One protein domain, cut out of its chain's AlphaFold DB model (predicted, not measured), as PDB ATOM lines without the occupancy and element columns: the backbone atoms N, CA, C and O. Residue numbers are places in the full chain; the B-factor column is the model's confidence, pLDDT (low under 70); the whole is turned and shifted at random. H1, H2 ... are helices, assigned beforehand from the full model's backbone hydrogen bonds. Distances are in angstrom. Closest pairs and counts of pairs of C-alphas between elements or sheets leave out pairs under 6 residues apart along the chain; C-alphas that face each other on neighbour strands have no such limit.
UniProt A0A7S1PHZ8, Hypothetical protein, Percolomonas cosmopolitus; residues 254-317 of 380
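Overview. This is residues 254 to 317 of the 380 residues of the protein "Hypothetical protein" of Percolomonas cosmopolitus (UniProt A0A7S1PHZ8). Three helices make a hook with a long arm: H1 and H2 meet at a corner, residues 283 to 290 fold back, and H3 begins beside H1 and runs away from H2, its residues 299 to 317 sticking out. That arm makes the length of the spans, 55 by 27 by 12 A. The printed part has 64 residues with three named helices, H1, H2, H3 in order, and no named strand; its class is all helix, and it is extended, with a radius of gyration of the C-alphas of 17.0 A.

Arrangement. H1, residues 254 to 265, and H2, residues 267 to 282, touch only at the corner by their tight link, at a steep tilt of 63 degrees; their closest C-alphas, of Gln 264 and Lys 270, are 5.0 A apart. H3, residues 291 to 317, touches H1 with residues 291 to 298 alone, opposite ways at a shallow tilt of 25 degrees; the closest C-alphas, of Leu 257 and Pro 291, are 6.7 A apart. H2 and H3 are apart. In H1, H2 and H3 every O i to N i+4 pair is within hydrogen-bond range.

Along the chain. H1 begins at C-alpha 254 (92.073, 175.662, 150.356) and is 16.9 A long. H2 is 22.9 A long. H3, 39.1 A, ends at C-alpha 317 (63.435, 189.302, 159.325).

Size, cuts and confidence. The two C-alphas farthest apart, of Lys 268 and Gln 317, are 55.1 A apart. The printed part has no cut, no link is long, and no printed residue is under 70 in pLDDT.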
ATOM      1  N   LYS A 254      91.950 176.932 149.619       83.44
ATOM      2  CA  LYS A 254      92.073 175.662 150.356       83.44
ATOM      3  C   LYS A 254      93.004 174.675 149.646       83.44
ATOM      4  O   LYS A 254      93.852 174.084 150.300       83.44
ATOM      5  N   GLN A 255      92.873 174.539 148.325       84.06
ATOM      6  CA  GLN A 255      93.752 173.686 147.519       84.06
ATOM      7  C   GLN A 255      95.197 174.200 147.550       84.06
ATOM      8  O   GLN A 255      96.109 173.415 147.774       84.06
ATOM      9  N   LYS A 256      95.404 175.523 147.445       83.44
ATOM     10  CA  LYS A 256      96.735 176.143 147.572       83.44
ATOM     11  C   LYS A 256      97.384 175.850 148.928       83.44
ATOM     12  O   LYS A 256      98.542 175.459 148.971       83.44
ATOM     13  N   LEU A 257      96.638 175.981 150.030       83.75
ATOM     14  CA  LEU A 257      97.129 175.633 151.371       83.75
ATOM     15  C   LEU A 257      97.464 174.140 151.511       83.75
ATOM     16  O   LEU A 257      98.443 173.806 152.171       83.75
ATOM     17  N   SER A 258      96.675 173.258 150.892       86.75
ATOM     18  CA  SER A 258      96.936 171.813 150.883       86.75
ATOM     19  C   SER A 258      98.230 171.475 150.140       86.75
ATOM     20  O   SER A 258      99.042 170.717 150.655       86.75
ATOM     21  N   MET A 259      98.453 172.085 148.972       79.44
ATOM     22  CA  MET A 259      99.685 171.894 148.198       79.44
ATOM     23  C   MET A 259     100.914 172.418 148.942       79.44
ATOM     24  O   MET A 259     101.937 171.749 148.981       79.44
ATOM     25  N   VAL A 260     100.804 173.586 149.584       82.56
ATOM     26  CA  VAL A 260     101.890 174.140 150.408       82.56
ATOM     27  C   VAL A 260     102.240 173.198 151.559       82.56
ATOM     28  O   VAL A 260     103.416 173.037 151.864       82.56
ATOM     29  N   ARG A 261     101.248 172.542 152.175       87.94
ATOM     30  CA  ARG A 261     101.490 171.543 153.224       87.94
ATOM     31  C   ARG A 261     102.246 170.323 152.684       87.94
ATOM     32  O   ARG A 261     103.266 169.965 153.253       87.94
ATOM     33  N   GLN A 262     101.804 169.766 151.555       82.06
ATOM     34  CA  GLN A 262     102.480 168.640 150.893       82.06
ATOM     35  C   GLN A 262     103.928 168.980 150.499       82.06
ATOM     36  O   GLN A 262     104.825 168.160 150.659       82.06
ATOM     37  N   MET A 263     104.179 170.212 150.040       76.56
ATOM     38  CA  MET A 263     105.533 170.678 149.713       76.56
ATOM     39  C   MET A 263     106.413 170.915 150.948       76.56
ATOM     40  O   MET A 263     107.625 170.804 150.846       76.56
ATOM     41  N   GLN A 264     105.839 171.231 152.112       82.75
ATOM     42  CA  GLN A 264     106.597 171.367 153.367       82.75
ATOM     43  C   GLN A 264     106.985 170.020 153.979       82.75
ATOM     44  O   GLN A 264     107.983 169.952 154.696       82.75
ATOM     45  N   GLU A 265     106.192 168.982 153.720       86.75
ATOM     46  CA  GLU A 265     106.439 167.611 154.175       86.75
ATOM     47  C   GLU A 265     107.567 166.939 153.362       86.75
ATOM     48  O   GLU A 265     108.242 166.054 153.880       86.75
ATOM     49  N   ASN A 266     107.838 167.401 152.133       86.62
ATOM     50  CA  ASN A 266     108.954 166.927 151.310       86.62
ATOM     51  C   ASN A 266     110.184 167.860 151.438       86.62
ATOM     52  O   ASN A 266     110.089 169.036 151.079       86.62
ATOM     53  N   PRO A 267     111.356 167.369 151.890       81.44
ATOM     54  CA  PRO A 267     112.542 168.202 152.109       81.44
ATOM     55  C   PRO A 267     113.051 168.891 150.833       81.44
ATOM     56  O   PRO A 267     113.393 170.068 150.893       81.44
ATOM     57  N   LYS A 268     112.997 168.225 149.666       82.44
ATOM     58  CA  LYS A 268     113.418 168.818 148.381       82.44
ATOM     59  C   LYS A 268     112.487 169.956 147.950       82.44
ATOM     60  O   LYS A 268     112.929 171.049 147.613       82.44
ATOM     61  N   ALA A 269     111.174 169.744 148.053       79.06
ATOM     62  CA  ALA A 269     110.182 170.765 147.702       79.06
ATOM     63  C   ALA A 269     110.181 171.956 148.682       79.06
ATOM     64  O   ALA A 269     109.823 173.080 148.316       79.06
ATOM     65  N   LYS A 270     110.591 171.732 149.935       82.69
ATOM     66  CA  LYS A 270     110.757 172.786 150.940       82.69
ATOM     67  C   LYS A 270     111.906 173.732 150.585       82.69
ATOM     68  O   LYS A 270     111.757 174.941 150.768       82.69
ATOM     69  N   GLU A 271     113.011 173.205 150.065       83.00
ATOM     70  CA  GLU A 271     114.140 174.006 149.576       83.00
ATOM     71  C   GLU A 271     113.751 174.815 148.333       83.00
ATOM     72  O   GLU A 271     113.935 176.032 148.317       83.00
ATOM     73  N   GLU A 272     113.085 174.195 147.355       82.44
ATOM     74  CA  GLU A 272     112.564 174.892 146.168       82.44
ATOM     75  C   GLU A 272     111.610 176.044 146.536       82.44
ATOM     76  O   GLU A 272     111.677 177.138 145.971       82.44
ATOM     77  N   MET A 273     110.740 175.836 147.530       79.19
ATOM     78  CA  MET A 273     109.855 176.878 148.061       79.19
ATOM     79  C   MET A 273     110.622 178.028 148.727       79.19
ATOM     80  O   MET A 273     110.209 179.184 148.607       79.19
ATOM     81  N   ALA A 274     111.720 177.734 149.431       82.75
ATOM     82  CA  ALA A 274     112.565 178.751 150.052       82.75
ATOM     83  C   ALA A 274     113.290 179.593 148.993       82.75
ATOM     84  O   ALA A 274     113.304 180.823 149.096       82.75
ATOM     85  N   ILE A 275     113.797 178.947 147.940       84.75
ATOM     86  CA  ILE A 275     114.422 179.610 146.790       84.75
ATOM     87  C   ILE A 275     113.396 180.499 146.079       84.75
ATOM     88  O   ILE A 275     113.640 181.686 145.885       84.75
ATOM     89  N   HIS A 276     112.200 179.983 145.783       82.44
ATOM     90  CA  HIS A 276     111.132 180.771 145.163       82.44
ATOM     91  C   HIS A 276     110.735 181.991 146.013       82.44
ATOM     92  O   HIS A 276     110.536 183.085 145.486       82.44
ATOM     93  N   ALA A 277     110.630 181.837 147.337       82.00
ATOM     94  CA  ALA A 277     110.340 182.957 148.230       82.00
ATOM     95  C   ALA A 277     111.455 184.020 148.213       82.00
ATOM     96  O   ALA A 277     111.153 185.216 148.254       82.00
ATOM     97  N   ALA A 278     112.721 183.601 148.128       85.12
ATOM     98  CA  ALA A 278     113.864 184.499 147.998       85.12
ATOM     99  C   ALA A 278     113.852 185.246 146.655       85.12
ATOM    100  O   ALA A 278     114.004 186.466 146.652       85.12
ATOM    101  N   VAL A 279     113.569 184.549 145.547       89.19
ATOM    102  CA  VAL A 279     113.429 185.147 144.207       89.19
ATOM    103  C   VAL A 279     112.316 186.193 144.194       89.19
ATOM    104  O   VAL A 279     112.559 187.342 143.845       89.19
ATOM    105  N   MET A 280     111.115 185.857 144.679       84.00
ATOM    106  CA  MET A 280     110.003 186.815 144.742       84.00
ATOM    107  C   MET A 280     110.345 188.047 145.592       84.00
ATOM    108  O   MET A 280     109.958 189.162 145.242       84.00
ATOM    109  N   LYS A 281     111.091 187.864 146.691       88.81
ATOM    110  CA  LYS A 281     111.559 188.966 147.543       88.81
ATOM    111  C   LYS A 281     112.578 189.851 146.820       88.81
ATOM    112  O   LYS A 281     112.472 191.068 146.936       88.81
ATOM    113  N   ALA A 282     113.521 189.259 146.089       88.38
ATOM    114  CA  ALA A 282     114.506 189.986 145.287       88.38
ATOM    115  C   ALA A 282     113.842 190.770 144.144       88.38
ATOM    116  O   ALA A 282     114.183 191.922 143.907       88.38
ATOM    117  N   GLU A 283     112.810 190.200 143.517       88.25
ATOM    118  CA  GLU A 283     111.992 190.871 142.498       88.25
ATOM    119  C   GLU A 283     111.050 191.954 143.067       88.25
ATOM    120  O   GLU A 283     110.294 192.575 142.320       88.25
ATOM    121  N   GLY A 284     111.005 192.148 144.392       91.00
ATOM    122  CA  GLY A 284     110.066 193.068 145.045       91.00
ATOM    123  C   GLY A 284     108.593 192.640 144.943       91.00
ATOM    124  O   GLY A 284     107.686 193.406 145.281       91.00
ATOM    125  N   LYS A 285     108.313 191.408 144.500       88.94
ATOM    126  CA  LYS A 285     106.956 190.873 144.356       88.94
ATOM    127  C   LYS A 285     106.507 190.193 145.648       88.94
ATOM    128  O   LYS A 285     107.241 189.479 146.327       88.94
ATOM    129  N   ARG A 286     105.229 190.359 145.999       81.88
ATOM    130  CA  ARG A 286     104.649 189.664 147.162       81.88
ATOM    131  C   ARG A 286     104.434 188.191 146.832       81.88
ATOM    132  O   ARG A 286     103.661 187.871 145.929       81.88
ATOM    133  N   ASP A 287     105.033 187.308 147.625       83.56
ATOM    134  CA  ASP A 287     104.787 185.873 147.533       83.56
ATOM    135  C   ASP A 287     103.329 185.539 147.911       83.56
ATOM    136  O   ASP A 287     102.911 185.595 149.073       83.56
ATOM    137  N   LYS A 288     102.533 185.199 146.893       83.44
ATOM    138  CA  LYS A 288     101.120 184.817 147.032       83.44
ATOM    139  C   LYS A 288     100.944 183.385 147.552       83.44
ATOM    140  O   LYS A 288      99.814 183.017 147.881       83.44
ATOM    141  N   LEU A 289     102.010 182.585 147.606       80.94
ATOM    142  CA  LEU A 289     102.003 181.207 148.106       80.94
ATOM    143  C   LEU A 289     102.421 181.109 149.576       80.94
ATOM    144  O   LEU A 289     102.276 180.049 150.185       80.94
ATOM    145  N   ASN A 290     102.828 182.223 150.189       86.12
ATOM    146  CA  ASN A 290     103.181 182.257 151.597       86.12
ATOM    147  C   ASN A 290     102.005 181.769 152.480       86.12
ATOM    148  O   ASN A 290     100.904 182.341 152.432       86.12
ATOM    149  N   PRO A 291     102.214 180.762 153.353       84.81
ATOM    150  CA  PRO A 291     101.151 180.188 154.175       84.81
ATOM    151  C   PRO A 291     100.496 181.211 155.112       84.81
ATOM    152  O   PRO A 291      99.296 181.114 155.373       84.81
ATOM    153  N   LYS A 292     101.232 182.227 155.595       90.19
ATOM    154  CA  LYS A 292     100.660 183.312 156.415       90.19
ATOM    155  C   LYS A 292      99.686 184.168 155.596       90.19
ATOM    156  O   LYS A 292      98.593 184.480 156.069       90.19
ATOM    157  N   VAL A 293     100.044 184.495 154.352       88.69
ATOM    158  CA  VAL A 293      99.206 185.290 153.438       88.69
ATOM    159  C   VAL A 293      97.938 184.522 153.068       88.69
ATOM    160  O   VAL A 293      96.835 185.058 153.196       88.69
ATOM    161  N   LEU A 294      98.066 183.244 152.702       86.50
ATOM    162  CA  LEU A 294      96.929 182.383 152.364       86.50
ATOM    163  C   LEU A 294      95.976 182.170 153.557       86.50
ATOM    164  O   LEU A 294      94.754 182.245 153.391       86.50
ATOM    165  N   LYS A 295      96.499 181.977 154.779       91.31
ATOM    166  CA  LYS A 295      95.680 181.898 156.007       91.31
ATOM    167  C   LYS A 295      94.919 183.201 156.269       91.31
ATOM    168  O   LYS A 295      93.727 183.158 156.583       91.31
ATOM    169  N   ASN A 296      95.564 184.355 156.085       91.62
ATOM    170  CA  ASN A 296      94.919 185.659 156.241       91.62
ATOM    171  C   ASN A 296      93.804 185.881 155.209       91.62
ATOM    172  O   ASN A 296      92.703 186.290 155.583       91.62
ATOM    173  N   GLN A 297      94.032 185.537 153.937       87.25
ATOM    174  CA  GLN A 297      92.995 185.595 152.898       87.25
ATOM    175  C   GLN A 297      91.809 184.678 153.224       87.25
ATOM    176  O   GLN A 297      90.651 185.083 153.103       87.25
ATOM    177  N   LEU A 298      92.073 183.461 153.713       90.81
ATOM    178  CA  LEU A 298      91.022 182.539 154.139       90.81
ATOM    179  C   LEU A 298      90.203 183.106 155.311       90.81
ATOM    180  O   LEU A 298      88.971 183.015 155.296       90.81
ATOM    181  N   LYS A 299      90.854 183.728 156.304       93.06
ATOM    182  CA  LYS A 299      90.185 184.405 157.430       93.06
ATOM    183  C   LYS A 299      89.300 185.556 156.942       93.06
ATOM    184  O   LYS A 299      88.142 185.647 157.352       93.06
ATOM    185  N   GLN A 300      89.794 186.380 156.015       91.44
ATOM    186  CA  GLN A 300      89.014 187.462 155.404       91.44
ATOM    187  C   GLN A 300      87.792 186.936 154.642       91.44
ATOM    188  O   GLN A 300      86.699 187.476 154.810       91.44
ATOM    189  N   MET A 301      87.934 185.860 153.858       86.12
ATOM    190  CA  MET A 301      86.796 185.242 153.166       86.12
ATOM    191  C   MET A 301      85.750 184.697 154.141       86.12
ATOM    192  O   MET A 301      84.557 184.920 153.937       86.12
ATOM    193  N   LYS A 302      86.170 184.023 155.222       91.44
ATOM    194  CA  LYS A 302      85.249 183.539 156.266       91.44
ATOM    195  C   LYS A 302      84.477 184.696 156.905       91.44
ATOM    196  O   LYS A 302      83.261 184.609 157.048       91.44
ATOM    197  N   HIS A 303      85.163 185.789 157.233       93.81
ATOM    198  CA  HIS A 303      84.540 186.971 157.821       93.81
ATOM    199  C   HIS A 303      83.572 187.673 156.855       93.81
ATOM    200  O   HIS A 303      82.454 188.000 157.247       93.81
ATOM    201  N   LYS A 304      83.945 187.834 155.575       91.31
ATOM    202  CA  LYS A 304      83.036 188.348 154.536       91.31
ATOM    203  C   LYS A 304      81.787 187.475 154.413       91.31
ATOM    204  O   LYS A 304      80.684 188.006 154.428       91.31
ATOM    205  N   LYS A 305      81.947 186.145 154.375       90.38
ATOM    206  CA  LYS A 305      80.824 185.198 154.312       90.38
ATOM    207  C   LYS A 305      79.897 185.327 155.528       90.38
ATOM    208  O   LYS A 305      78.679 185.327 155.353       90.38
ATOM    209  N   LYS A 306      80.457 185.476 156.734       93.50
ATOM    210  CA  LYS A 306      79.691 185.704 157.970       93.50
ATOM    211  C   LYS A 306      78.877 187.001 157.889       93.50
ATOM    212  O   LYS A 306      77.661 186.936 158.002       93.50
ATOM    213  N   LYS A 307      79.517 188.127 157.547       92.31
ATOM    214  CA  LYS A 307      78.833 189.420 157.363       92.31
ATOM    215  C   LYS A 307      77.713 189.356 156.328       92.31
ATOM    216  O   LYS A 307      76.631 189.877 156.560       92.31
ATOM    217  N   THR A 308      77.947 188.696 155.190       87.62
ATOM    218  CA  THR A 308      76.895 188.539 154.178       87.62
ATOM    219  C   THR A 308      75.734 187.698 154.700       87.62
ATOM    220  O   THR A 308      74.590 188.050 154.447       87.62
ATOM    221  N   LYS A 309      75.999 186.619 155.449       91.88
ATOM    222  CA  LYS A 309      74.949 185.774 156.031       91.88
ATOM    223  C   LYS A 309      74.086 186.570 157.017       91.88
ATOM    224  O   LYS A 309      72.874 186.570 156.863       91.88
ATOM    225  N   GLU A 310      74.711 187.318 157.924       94.12
ATOM    226  CA  GLU A 310      74.015 188.180 158.894       94.12
ATOM    227  C   GLU A 310      73.156 189.253 158.202       94.12
ATOM    228  O   GLU A 310      72.013 189.490 158.583       94.12
ATOM    229  N   GLN A 311      73.668 189.878 157.136       89.50
ATOM    230  CA  GLN A 311      72.894 190.842 156.344       89.50
ATOM    231  C   GLN A 311      71.673 190.205 155.671       89.50
ATOM    232  O   GLN A 311      70.617 190.831 155.600       89.50
ATOM    233  N   TRP A 312      71.812 188.979 155.164       87.94
ATOM    234  CA  TRP A 312      70.699 188.247 154.563       87.94
ATOM    235  C   TRP A 312      69.661 187.833 155.607       87.94
ATOM    236  O   TRP A 312      68.474 188.018 155.364       87.94
ATOM    237  N   GLU A 313      70.086 187.343 156.771       92.00
ATOM    238  CA  GLU A 313      69.189 187.001 157.885       92.00
ATOM    239  C   GLU A 313      68.391 188.222 158.354       92.00
ATOM    240  O   GLU A 313      67.171 188.136 158.498       92.00
ATOM    241  N   LYS A 314      69.042 189.386 158.484       93.12
ATOM    242  CA  LYS A 314      68.360 190.642 158.822       93.12
ATOM    243  C   LYS A 314      67.306 191.028 157.778       93.12
ATOM    244  O   LYS A 314      66.182 191.351 158.140       93.12
ATOM    245  N   ARG A 315      67.634 190.942 156.481       87.44
ATOM    246  CA  ARG A 315      66.670 191.242 155.403       87.44
ATOM    247  C   ARG A 315      65.456 190.320 155.435       87.44
ATOM    248  O   ARG A 315      64.346 190.789 155.230       87.44
ATOM    249  N   VAL A 316      65.658 189.033 155.715       88.06
ATOM    250  CA  VAL A 316      64.550 188.075 155.846       88.06
ATOM    251  C   VAL A 316      63.650 188.444 157.029       88.06
ATOM    252  O   VAL A 316      62.432 188.442 156.879       88.06
ATOM    253  N   GLN A 317      64.219 188.834 158.173       88.69
ATOM    254  CA  GLN A 317      63.435 189.302 159.325       88.69
ATOM    255  C   GLN A 317      62.646 190.587 159.011       88.69
ATOM    256  O   GLN A 317      61.461 190.687 159.340       88.69
TER     257      GLN A 317